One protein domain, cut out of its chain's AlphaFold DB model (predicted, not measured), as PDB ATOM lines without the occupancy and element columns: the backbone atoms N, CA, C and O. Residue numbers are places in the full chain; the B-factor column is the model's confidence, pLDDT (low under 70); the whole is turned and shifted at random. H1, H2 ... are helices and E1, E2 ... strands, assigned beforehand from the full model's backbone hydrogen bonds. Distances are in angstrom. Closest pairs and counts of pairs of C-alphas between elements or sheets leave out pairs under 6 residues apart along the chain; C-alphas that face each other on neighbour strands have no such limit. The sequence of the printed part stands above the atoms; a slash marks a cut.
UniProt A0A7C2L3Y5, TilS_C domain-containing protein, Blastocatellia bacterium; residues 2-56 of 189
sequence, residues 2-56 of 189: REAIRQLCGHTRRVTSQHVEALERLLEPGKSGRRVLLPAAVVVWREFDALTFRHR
ATOM      1  N   ARG A   2     -36.864 -21.172 -40.200       64.25
ATOM      2  CA  ARG A   2     -37.884 -21.241 -39.126       64.25
ATOM      3  C   ARG A   2     -37.437 -20.593 -37.808       64.25
ATOM      4  O   ARG A   2     -38.239 -19.935 -37.162       64.25
ATOM      5  N   GLU A   3     -36.155 -20.721 -37.474       63.91
ATOM      6  CA  GLU A   3     -35.552 -20.088 -36.296       63.91
ATOM      7  C   GLU A   3     -35.551 -18.551 -36.366       63.91
ATOM      8  O   GLU A   3     -36.025 -17.898 -35.445       63.91
ATOM      9  N   ALA A   4     -35.139 -17.969 -37.497       63.97
ATOM     10  CA  ALA A   4     -35.192 -16.520 -37.714       63.97
ATOM     11  C   ALA A   4     -36.633 -15.980 -37.626       63.97
ATOM     12  O   ALA A   4     -36.887 -14.959 -36.995       63.97
ATOM     13  N   ILE A   5     -37.605 -16.707 -38.191       67.06
ATOM     14  CA  ILE A   5     -39.026 -16.336 -38.105       67.06
ATOM     15  C   ILE A   5     -39.531 -16.408 -36.656       67.06
ATOM     16  O   ILE A   5     -40.296 -15.548 -36.233       67.06
ATOM     17  N   ARG A   6     -39.108 -17.418 -35.884       67.75
ATOM     18  CA  ARG A   6     -39.478 -17.573 -34.470       67.75
ATOM     19  C   ARG A   6     -38.976 -16.408 -33.620       67.75
ATOM     20  O   ARG A   6     -39.736 -15.914 -32.794       67.75
ATOM     21  N   GLN A   7     -37.739 -15.968 -33.851       64.81
ATOM     22  CA  GLN A   7     -37.136 -14.840 -33.137       64.81
ATOM     23  C   GLN A   7     -37.848 -13.509 -33.435       64.81
ATOM     24  O   GLN A   7     -38.051 -12.719 -32.522       64.81
ATOM     25  N   LEU A   8     -38.296 -13.281 -34.676       62.62
ATOM     26  CA  LEU A   8     -38.939 -12.023 -35.089       62.62
ATOM     27  C   LEU A   8     -40.453 -11.969 -34.853       62.62
ATOM     28  O   LEU A   8     -40.996 -10.918 -34.535       62.62
ATOM     29  N   CYS A   9     -41.164 -13.085 -35.019       58.19
ATOM     30  CA  CYS A   9     -42.618 -13.119 -34.850       58.19
ATOM     31  C   CYS A   9     -43.050 -13.380 -33.397       58.19
ATOM     32  O   CYS A   9     -44.252 -13.415 -33.135       58.19
ATOM     33  N   GLY A  10     -42.116 -13.669 -32.479       57.81
ATOM     34  CA  GLY A  10     -42.380 -14.082 -31.089       57.81
ATOM     35  C   GLY A  10     -43.068 -15.451 -30.946       57.81
ATOM     36  O   GLY A  10     -42.965 -16.108 -29.915       57.81
ATOM     37  N   HIS A  11     -43.743 -15.925 -31.997       59.59
ATOM     38  CA  HIS A  11     -44.379 -17.231 -32.092       59.59
ATOM     39  C   HIS A  11     -44.342 -17.769 -33.535       59.59
ATOM     40  O   HIS A  11     -44.464 -17.027 -34.511       59.59
ATOM     41  N   THR A  12     -44.277 -19.091 -33.699       57.75
ATOM     42  CA  THR A  12     -44.381 -19.768 -35.012       57.75
ATOM     43  C   THR A  12     -45.779 -20.315 -35.303       57.75
ATOM     44  O   THR A  12     -46.016 -20.824 -36.394       57.75
ATOM     45  N   ARG A  13     -46.739 -20.168 -34.373       59.94
ATOM     46  CA  ARG A  13     -48.069 -20.817 -34.421       59.94
ATOM     47  C   ARG A  13     -48.909 -20.525 -35.672       59.94
ATOM     48  O   ARG A  13     -49.788 -21.314 -35.988       59.94
ATOM     49  N   ARG A  14     -48.663 -19.415 -36.378       62.66
ATOM     50  CA  ARG A  14     -49.374 -19.048 -37.622       62.66
ATOM     51  C   ARG A  14     -48.515 -19.162 -38.889       62.66
ATOM     52  O   ARG A  14     -48.991 -18.855 -39.977       62.66
ATOM     53  N   VAL A  15     -47.255 -19.576 -38.761       68.94
ATOM     54  CA  VAL A  15     -46.317 -19.711 -39.884       68.94
ATOM     55  C   VAL A  15     -46.470 -21.112 -40.469       68.94
ATOM     56  O   VAL A  15     -45.990 -22.093 -39.909       68.94
ATOM     57  N   THR A  16     -47.172 -21.202 -41.593       76.94
ATOM     58  CA  THR A  16     -47.396 -22.456 -42.333       76.94
ATOM     59  C   THR A  16     -46.214 -22.815 -43.245       76.94
ATOM     60  O   THR A  16     -45.388 -21.957 -43.563       76.94
ATOM     61  N   SER A  17     -46.152 -24.063 -43.728       77.81
ATOM     62  CA  SER A  17     -45.153 -24.498 -44.725       77.81
ATOM     63  C   SER A  17     -45.178 -23.644 -45.996       77.81
ATOM     64  O   SER A  17     -44.121 -23.283 -46.498       77.81
ATOM     65  N   GLN A  18     -46.361 -23.185 -46.422       80.69
ATOM     66  CA  GLN A  18     -46.508 -22.269 -47.560       80.69
ATOM     67  C   GLN A  18     -45.727 -20.958 -47.379       80.69
ATOM     68  O   GLN A  18     -45.197 -20.418 -48.349       80.69
ATOM     69  N   HIS A  19     -45.622 -20.440 -46.146       78.94
ATOM     70  CA  HIS A  19     -44.811 -19.253 -45.871       78.94
ATOM     71  C   HIS A  19     -43.316 -19.556 -45.989       78.94
ATOM     72  O   HIS A  19     -42.578 -18.733 -46.516       78.94
ATOM     73  N   VAL A  20     -42.865 -20.728 -45.528       80.81
ATOM     74  CA  VAL A  20     -41.459 -21.144 -45.647       80.81
ATOM     75  C   VAL A  20     -41.083 -21.325 -47.118       80.81
ATOM     76  O   VAL A  20     -40.120 -20.715 -47.568       80.81
ATOM     77  N   GLU A  21     -41.908 -22.027 -47.892       84.81
ATOM     78  CA  GLU A  21     -41.725 -22.188 -49.341       84.81
ATOM     79  C   GLU A  21     -41.745 -20.843 -50.084       84.81
ATOM     80  O   GLU A  21     -41.039 -20.641 -51.069       84.81
ATOM     81  N   ALA A  22     -42.573 -19.886 -49.650       84.69
ATOM     82  CA  ALA A  22     -42.587 -18.545 -50.232       84.69
ATOM     83  C   ALA A  22     -41.278 -17.779 -49.962       84.69
ATOM     84  O   ALA A  22     -40.828 -17.021 -50.822       84.69
ATOM     85  N   LEU A  23     -40.656 -17.980 -48.797       84.06
ATOM     86  CA  LEU A  23     -39.358 -17.388 -48.462       84.06
ATOM     87  C   LEU A  23     -38.200 -18.069 -49.198       84.06
ATOM     88  O   LEU A  23     -37.298 -17.381 -49.667       84.06
ATOM     89  N   GLU A  24     -38.237 -19.390 -49.353       84.44
ATOM     90  CA  GLU A  24     -37.262 -20.125 -50.166       84.44
ATOM     91  C   GLU A  24     -37.319 -19.663 -51.626       84.44
ATOM     92  O   GLU A  24     -36.290 -19.329 -52.212       84.44
ATOM     93  N   ARG A  25     -38.526 -19.467 -52.172       86.38
ATOM     94  CA  ARG A  25     -38.722 -18.866 -53.502       86.38
ATOM     95  C   ARG A  25     -38.192 -17.436 -53.621       86.38
ATOM     96  O   ARG A  25     -37.893 -17.001 -54.730       86.38
ATOM     97  N   LEU A  26     -38.080 -16.676 -52.527       85.75
ATOM     98  CA  LEU A  26     -37.442 -15.352 -52.552       85.75
ATOM     99  C   LEU A  26     -35.916 -15.436 -52.685       85.75
ATOM    100  O   LEU A  26     -35.319 -14.461 -53.139       85.75
ATOM    101  N   LEU A  27     -35.286 -16.549 -52.300       83.25
ATOM    102  CA  LEU A  27     -33.837 -16.745 -52.432       83.25
ATOM    103  C   LEU A  27     -33.406 -17.084 -53.862       83.25
ATOM    104  O   LEU A  27     -32.228 -16.925 -54.181       83.25
ATOM    105  N   GLU A  28     -34.339 -17.499 -54.722       85.75
ATOM    106  CA  GLU A  28     -34.062 -17.752 -56.136       85.75
ATOM    107  C   GLU A  28     -33.416 -16.525 -56.822       85.75
ATOM    108  O   GLU A  28     -33.746 -15.369 -56.507       85.75
ATOM    109  N   PRO A  29     -32.531 -16.743 -57.812       82.31
ATOM    110  CA  PRO A  29     -31.959 -15.663 -58.608       82.31
ATOM    111  C   PRO A  29     -33.031 -14.760 -59.240       82.31
ATOM    112  O   PRO A  29     -34.108 -15.201 -59.642       82.31
ATOM    113  N   GLY A  30     -32.744 -13.457 -59.331       80.69
ATOM    114  CA  GLY A  30     -33.628 -12.485 -59.994       80.69
ATOM    115  C   GLY A  30     -34.868 -12.052 -59.196       80.69
ATOM    116  O   GLY A  30     -35.699 -11.307 -59.715       80.69
ATOM    117  N   LYS A  31     -35.011 -12.463 -57.929       81.88
ATOM    118  CA  LYS A  31     -36.157 -12.086 -57.075       81.88
ATOM    119  C   LYS A  31     -35.917 -10.853 -56.198       81.88
ATOM    120  O   LYS A  31     -36.780 -10.511 -55.390       81.88
ATOM    121  N   SER A  32     -34.781 -10.170 -56.350       82.81
ATOM    122  CA  SER A  32     -34.478  -8.935 -55.613       82.81
ATOM    123  C   SER A  32     -35.579  -7.882 -55.787       82.81
ATOM    124  O   SER A  32     -36.088  -7.658 -56.885       82.81
ATOM    125  N   GLY A  33     -35.977  -7.256 -54.680       79.50
ATOM    126  CA  GLY A  33     -37.081  -6.302 -54.606       79.50
ATOM    127  C   GLY A  33     -38.464  -6.927 -54.395       79.50
ATOM    128  O   GLY A  33     -39.435  -6.185 -54.235       79.50
ATOM    129  N   ARG A  34     -38.592  -8.260 -54.380       85.19
ATOM    130  CA  ARG A  34     -39.846  -8.934 -54.010       85.19
ATOM    131  C   ARG A  34     -40.000  -9.014 -52.493       85.19
ATOM    132  O   ARG A  34     -39.021  -8.960 -51.750       85.19
ATOM    133  N   ARG A  35     -41.250  -9.164 -52.047       87.38
ATOM    134  CA  ARG A  35     -41.593  -9.323 -50.634       87.38
ATOM    135  C   ARG A  35     -42.620 -10.416 -50.404       87.38
ATOM    136  O   ARG A  35     -43.481 -10.640 -51.254       87.38
ATOM    137  N   VAL A  36     -42.566 -11.001 -49.219       86.62
ATOM    138  CA  VAL A  36     -43.590 -11.894 -48.673       86.62
ATOM    139  C   VAL A  36     -44.092 -11.289 -47.367       86.62
ATOM    140  O   VAL A  36     -43.314 -10.776 -46.561       86.62
ATOM    141  N   LEU A  37     -45.411 -11.309 -47.181       84.12
ATOM    142  CA  LEU A  37     -46.037 -10.947 -45.916       84.12
ATOM    143  C   LEU A  37     -46.110 -12.199 -45.049       84.12
ATOM    144  O   LEU A  37     -46.646 -13.217 -45.476       84.12
ATOM    145  N   LEU A  38     -45.561 -12.108 -43.844       82.19
ATOM    146  CA  LEU A  38     -45.683 -13.125 -42.813       82.19
ATOM    147  C   LEU A  38     -46.765 -12.718 -41.795       82.19
ATOM    148  O   LEU A  38     -47.158 -11.546 -41.723       82.19
ATOM    149  N   PRO A  39     -47.248 -13.669 -40.976       78.50
ATOM    150  CA  PRO A  39     -48.072 -13.366 -39.808       78.50
ATOM    151  C   PRO A  39     -47.407 -12.354 -38.858       78.50
ATOM    152  O   PRO A  39     -46.209 -12.096 -38.948       78.50
ATOM    153  N   ALA A  40     -48.184 -11.793 -37.924       72.31
ATOM    154  CA  ALA A  40     -47.714 -10.797 -36.946       72.31
ATOM    155  C   ALA A  40     -47.144  -9.506 -37.577       72.31
ATOM    156  O   ALA A  40     -46.263  -8.855 -37.021       72.31
ATOM    157  N   ALA A  41     -47.673  -9.130 -38.748       75.88
ATOM    158  CA  ALA A  41     -47.262  -7.940 -39.485       75.88
ATOM    159  C   ALA A  41     -45.748  -7.898 -39.753       75.88
ATOM    160  O   ALA A  41     -45.156  -6.830 -39.701       75.88
ATOM    161  N   VAL A  42     -45.117  -9.033 -40.053       81.88
ATOM    162  CA  VAL A  42     -43.721  -9.072 -40.508       81.88
ATOM    163  C   VAL A  42     -43.692  -9.068 -42.037       81.88
ATOM    164  O   VAL A  42     -44.467  -9.757 -42.699       81.88
ATOM    165  N   VAL A  43     -42.807  -8.266 -42.622       85.19
ATOM    166  CA  VAL A  43     -42.538  -8.220 -44.061       85.19
ATOM    167  C   VAL A  43     -41.123  -8.717 -44.282       85.19
ATOM    168  O   VAL A  43     -40.184  -8.219 -43.663       85.19
ATOM    169  N   VAL A  44     -40.971  -9.677 -45.188       85.94
ATOM    170  CA  VAL A  44     -39.655 -10.157 -45.605       85.94
ATOM    171  C   VAL A  44     -39.387  -9.679 -47.011       85.94
ATOM    172  O   VAL A  44     -40.150  -9.986 -47.927       85.94
ATOM    173  N   TRP A  45     -38.311  -8.924 -47.171       86.12
ATOM    174  CA  TRP A  45     -37.832  -8.442 -48.455       86.12
ATOM    175  C   TRP A  45     -36.656  -9.284 -48.922       86.12
ATOM    176  O   TRP A  45     -35.773  -9.619 -48.136       86.12
ATOM    177  N   ARG A  46     -36.608  -9.574 -50.221       87.50
ATOM    178  CA  ARG A  46     -35.366  -9.986 -50.871       87.50
ATOM    179  C   ARG A  46     -34.588  -8.734 -51.241       87.50
ATOM    180  O   ARG A  46     -34.946  -8.045 -52.197       87.50
ATOM    181  N   GLU A  47     -33.536  -8.436 -50.496       86.44
ATOM    182  CA  GLU A  47     -32.683  -7.274 -50.731       86.44
ATOM    183  C   GLU A  47     -31.349  -7.748 -51.284       86.44
ATOM    184  O   GLU A  47     -30.468  -8.185 -50.547       86.44
ATOM    185  N   PHE A  48     -31.226  -7.687 -52.612       84.06
ATOM    186  CA  PHE A  48     -30.084  -8.241 -53.339       84.06
ATOM    187  C   PHE A  48     -29.902  -9.723 -53.009       84.06
ATOM    188  O   PHE A  48     -30.711 -10.542 -53.446       84.06
ATOM    189  N   ASP A  49     -28.883 -10.027 -52.207       82.88
ATOM    190  CA  ASP A  49     -28.425 -11.367 -51.876       82.88
ATOM    191  C   ASP A  49     -28.801 -11.782 -50.446       82.88
ATOM    192  O   ASP A  49     -28.585 -12.935 -50.069       82.88
ATOM    193  N   ALA A  50     -29.515 -10.925 -49.700       83.06
ATOM    194  CA  ALA A  50     -30.021 -11.204 -48.353       83.06
ATOM    195  C   ALA A  50     -31.562 -11.220 -48.266       83.06
ATOM    196  O   ALA A  50     -32.263 -10.667 -49.118       83.06
ATOM    197  N   LEU A  51     -32.102 -11.893 -47.245       84.44
ATOM    198  CA  LEU A  51     -33.491 -11.713 -46.815       84.44
ATOM    199  C   LEU A  51     -33.506 -10.773 -45.615       84.44
ATOM    200  O   LEU A  51     -32.914 -11.081 -44.584       84.44
ATOM    201  N   THR A  52     -34.221  -9.663 -45.744       82.75
ATOM    202  CA  THR A  52     -34.358  -8.662 -44.688       82.75
ATOM    203  C   THR A  52     -35.749  -8.768 -44.096       82.75
ATOM    204  O   THR A  52     -36.753  -8.539 -44.774       82.75
ATOM    205  N   PHE A  53     -35.806  -9.127 -42.821       82.94
ATOM    206  CA  PHE A  53     -37.041  -9.222 -42.064       82.94
ATOM    207  C   PHE A  53     -37.243  -7.922 -41.299       82.94
ATOM    208  O   PHE A  53     -36.357  -7.490 -40.567       82.94
ATOM    209  N   ARG A  54     -38.410  -7.299 -41.449       76.94
ATOM    210  CA  ARG A  54     -38.797  -6.129 -40.657       76.94
ATOM    211  C   ARG A  54     -40.257  -6.260 -40.257       76.94
ATOM    212  O   ARG A  54     -41.057  -6.823 -41.007       76.94
ATOM    213  N   HIS A  55     -40.638  -5.704 -39.113       76.12
ATOM    214  CA  HIS A  55     -42.053  -5.415 -38.899       76.12
ATOM    215  C   HIS A  55     -42.536  -4.477 -40.002       76.12
ATOM    216  O   HIS A  55     -41.767  -3.678 -40.538       76.12
ATOM    217  N   ARG A  56     -43.804  -4.619 -40.384       66.94
ATOM    218  CA  ARG A  56     -44.437  -3.850 -41.444       66.94
ATOM    219  C   ARG A  56     -44.202  -2.384 -41.112       66.94
ATOM    220  O   ARG A  56     -44.742  -1.920 -40.106       66.94
TER     221      ARG A  56
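This is residues 2 to 56 of the 189 residues of the protein "TilS_C domain-containing protein" of Blastocatellia bacterium (UniProt A0A7C2L3Y5). A small three-stranded antiparallel sheet has two helices over one face and its other face bare: H2 runs along the strands, and H1 runs slantwise near the end of the sheet where E2 begins and E3 ends. The printed part has 55 residues, with two named helices and three named strands that make these two layers, in the order H1, H2, E1, E2, E3 along the chain. The sheet order is E1, E2, E3, a meander, each strand the antiparallel neighbour of the one before; the class is mixed, helices and strands. The whole is compact, with a radius of gyration of the C-alphas of 10.5 A, and only just elongated, spanning 30 by 20 by 16 A.

E2, residues 42 to 47, is the inner strand. It forms a hairpin with E1, residues 35 to 38, at 157 degrees, with N 38 and O 42 within hydrogen-bond range at 2.8 A. It forms another with E3, residues 50 to 55, at 154 degrees, with N 43 and O 54 at 2.8 A. H2, residues 17 to 27, is on the sheet at a height of 8.7 A, along the strands, at 2 degrees to E2 on the local plane; its closest C-alphas to E2 are Leu 26 and Arg 46, 6.0 A apart. H1, residues 2 to 9, is on the same face, at 43 degrees to E2 on the local plane. H1 and H2 are close but not clearly touching, the C-alphas of Arg 2 and Val 20 being closest at 7.4 A, and about perpendicular at 81 degrees. In both helices every O i to N i+4 pair is within hydrogen-bond range.

H1 begins at C-alpha 2 (-37.884, -21.241, -39.126). H2 is 15.7 A long, E2 15.2 A and E3 16.4 A, ending at C-alpha 55 (-42.053, -5.415, -38.899).

The farthest C-alphas, of Arg 13 and Gly 30, are 30.5 A apart. The printed part has no cut and no long link. Residues 2 to 15 and residue 56 have pLDDT under 70.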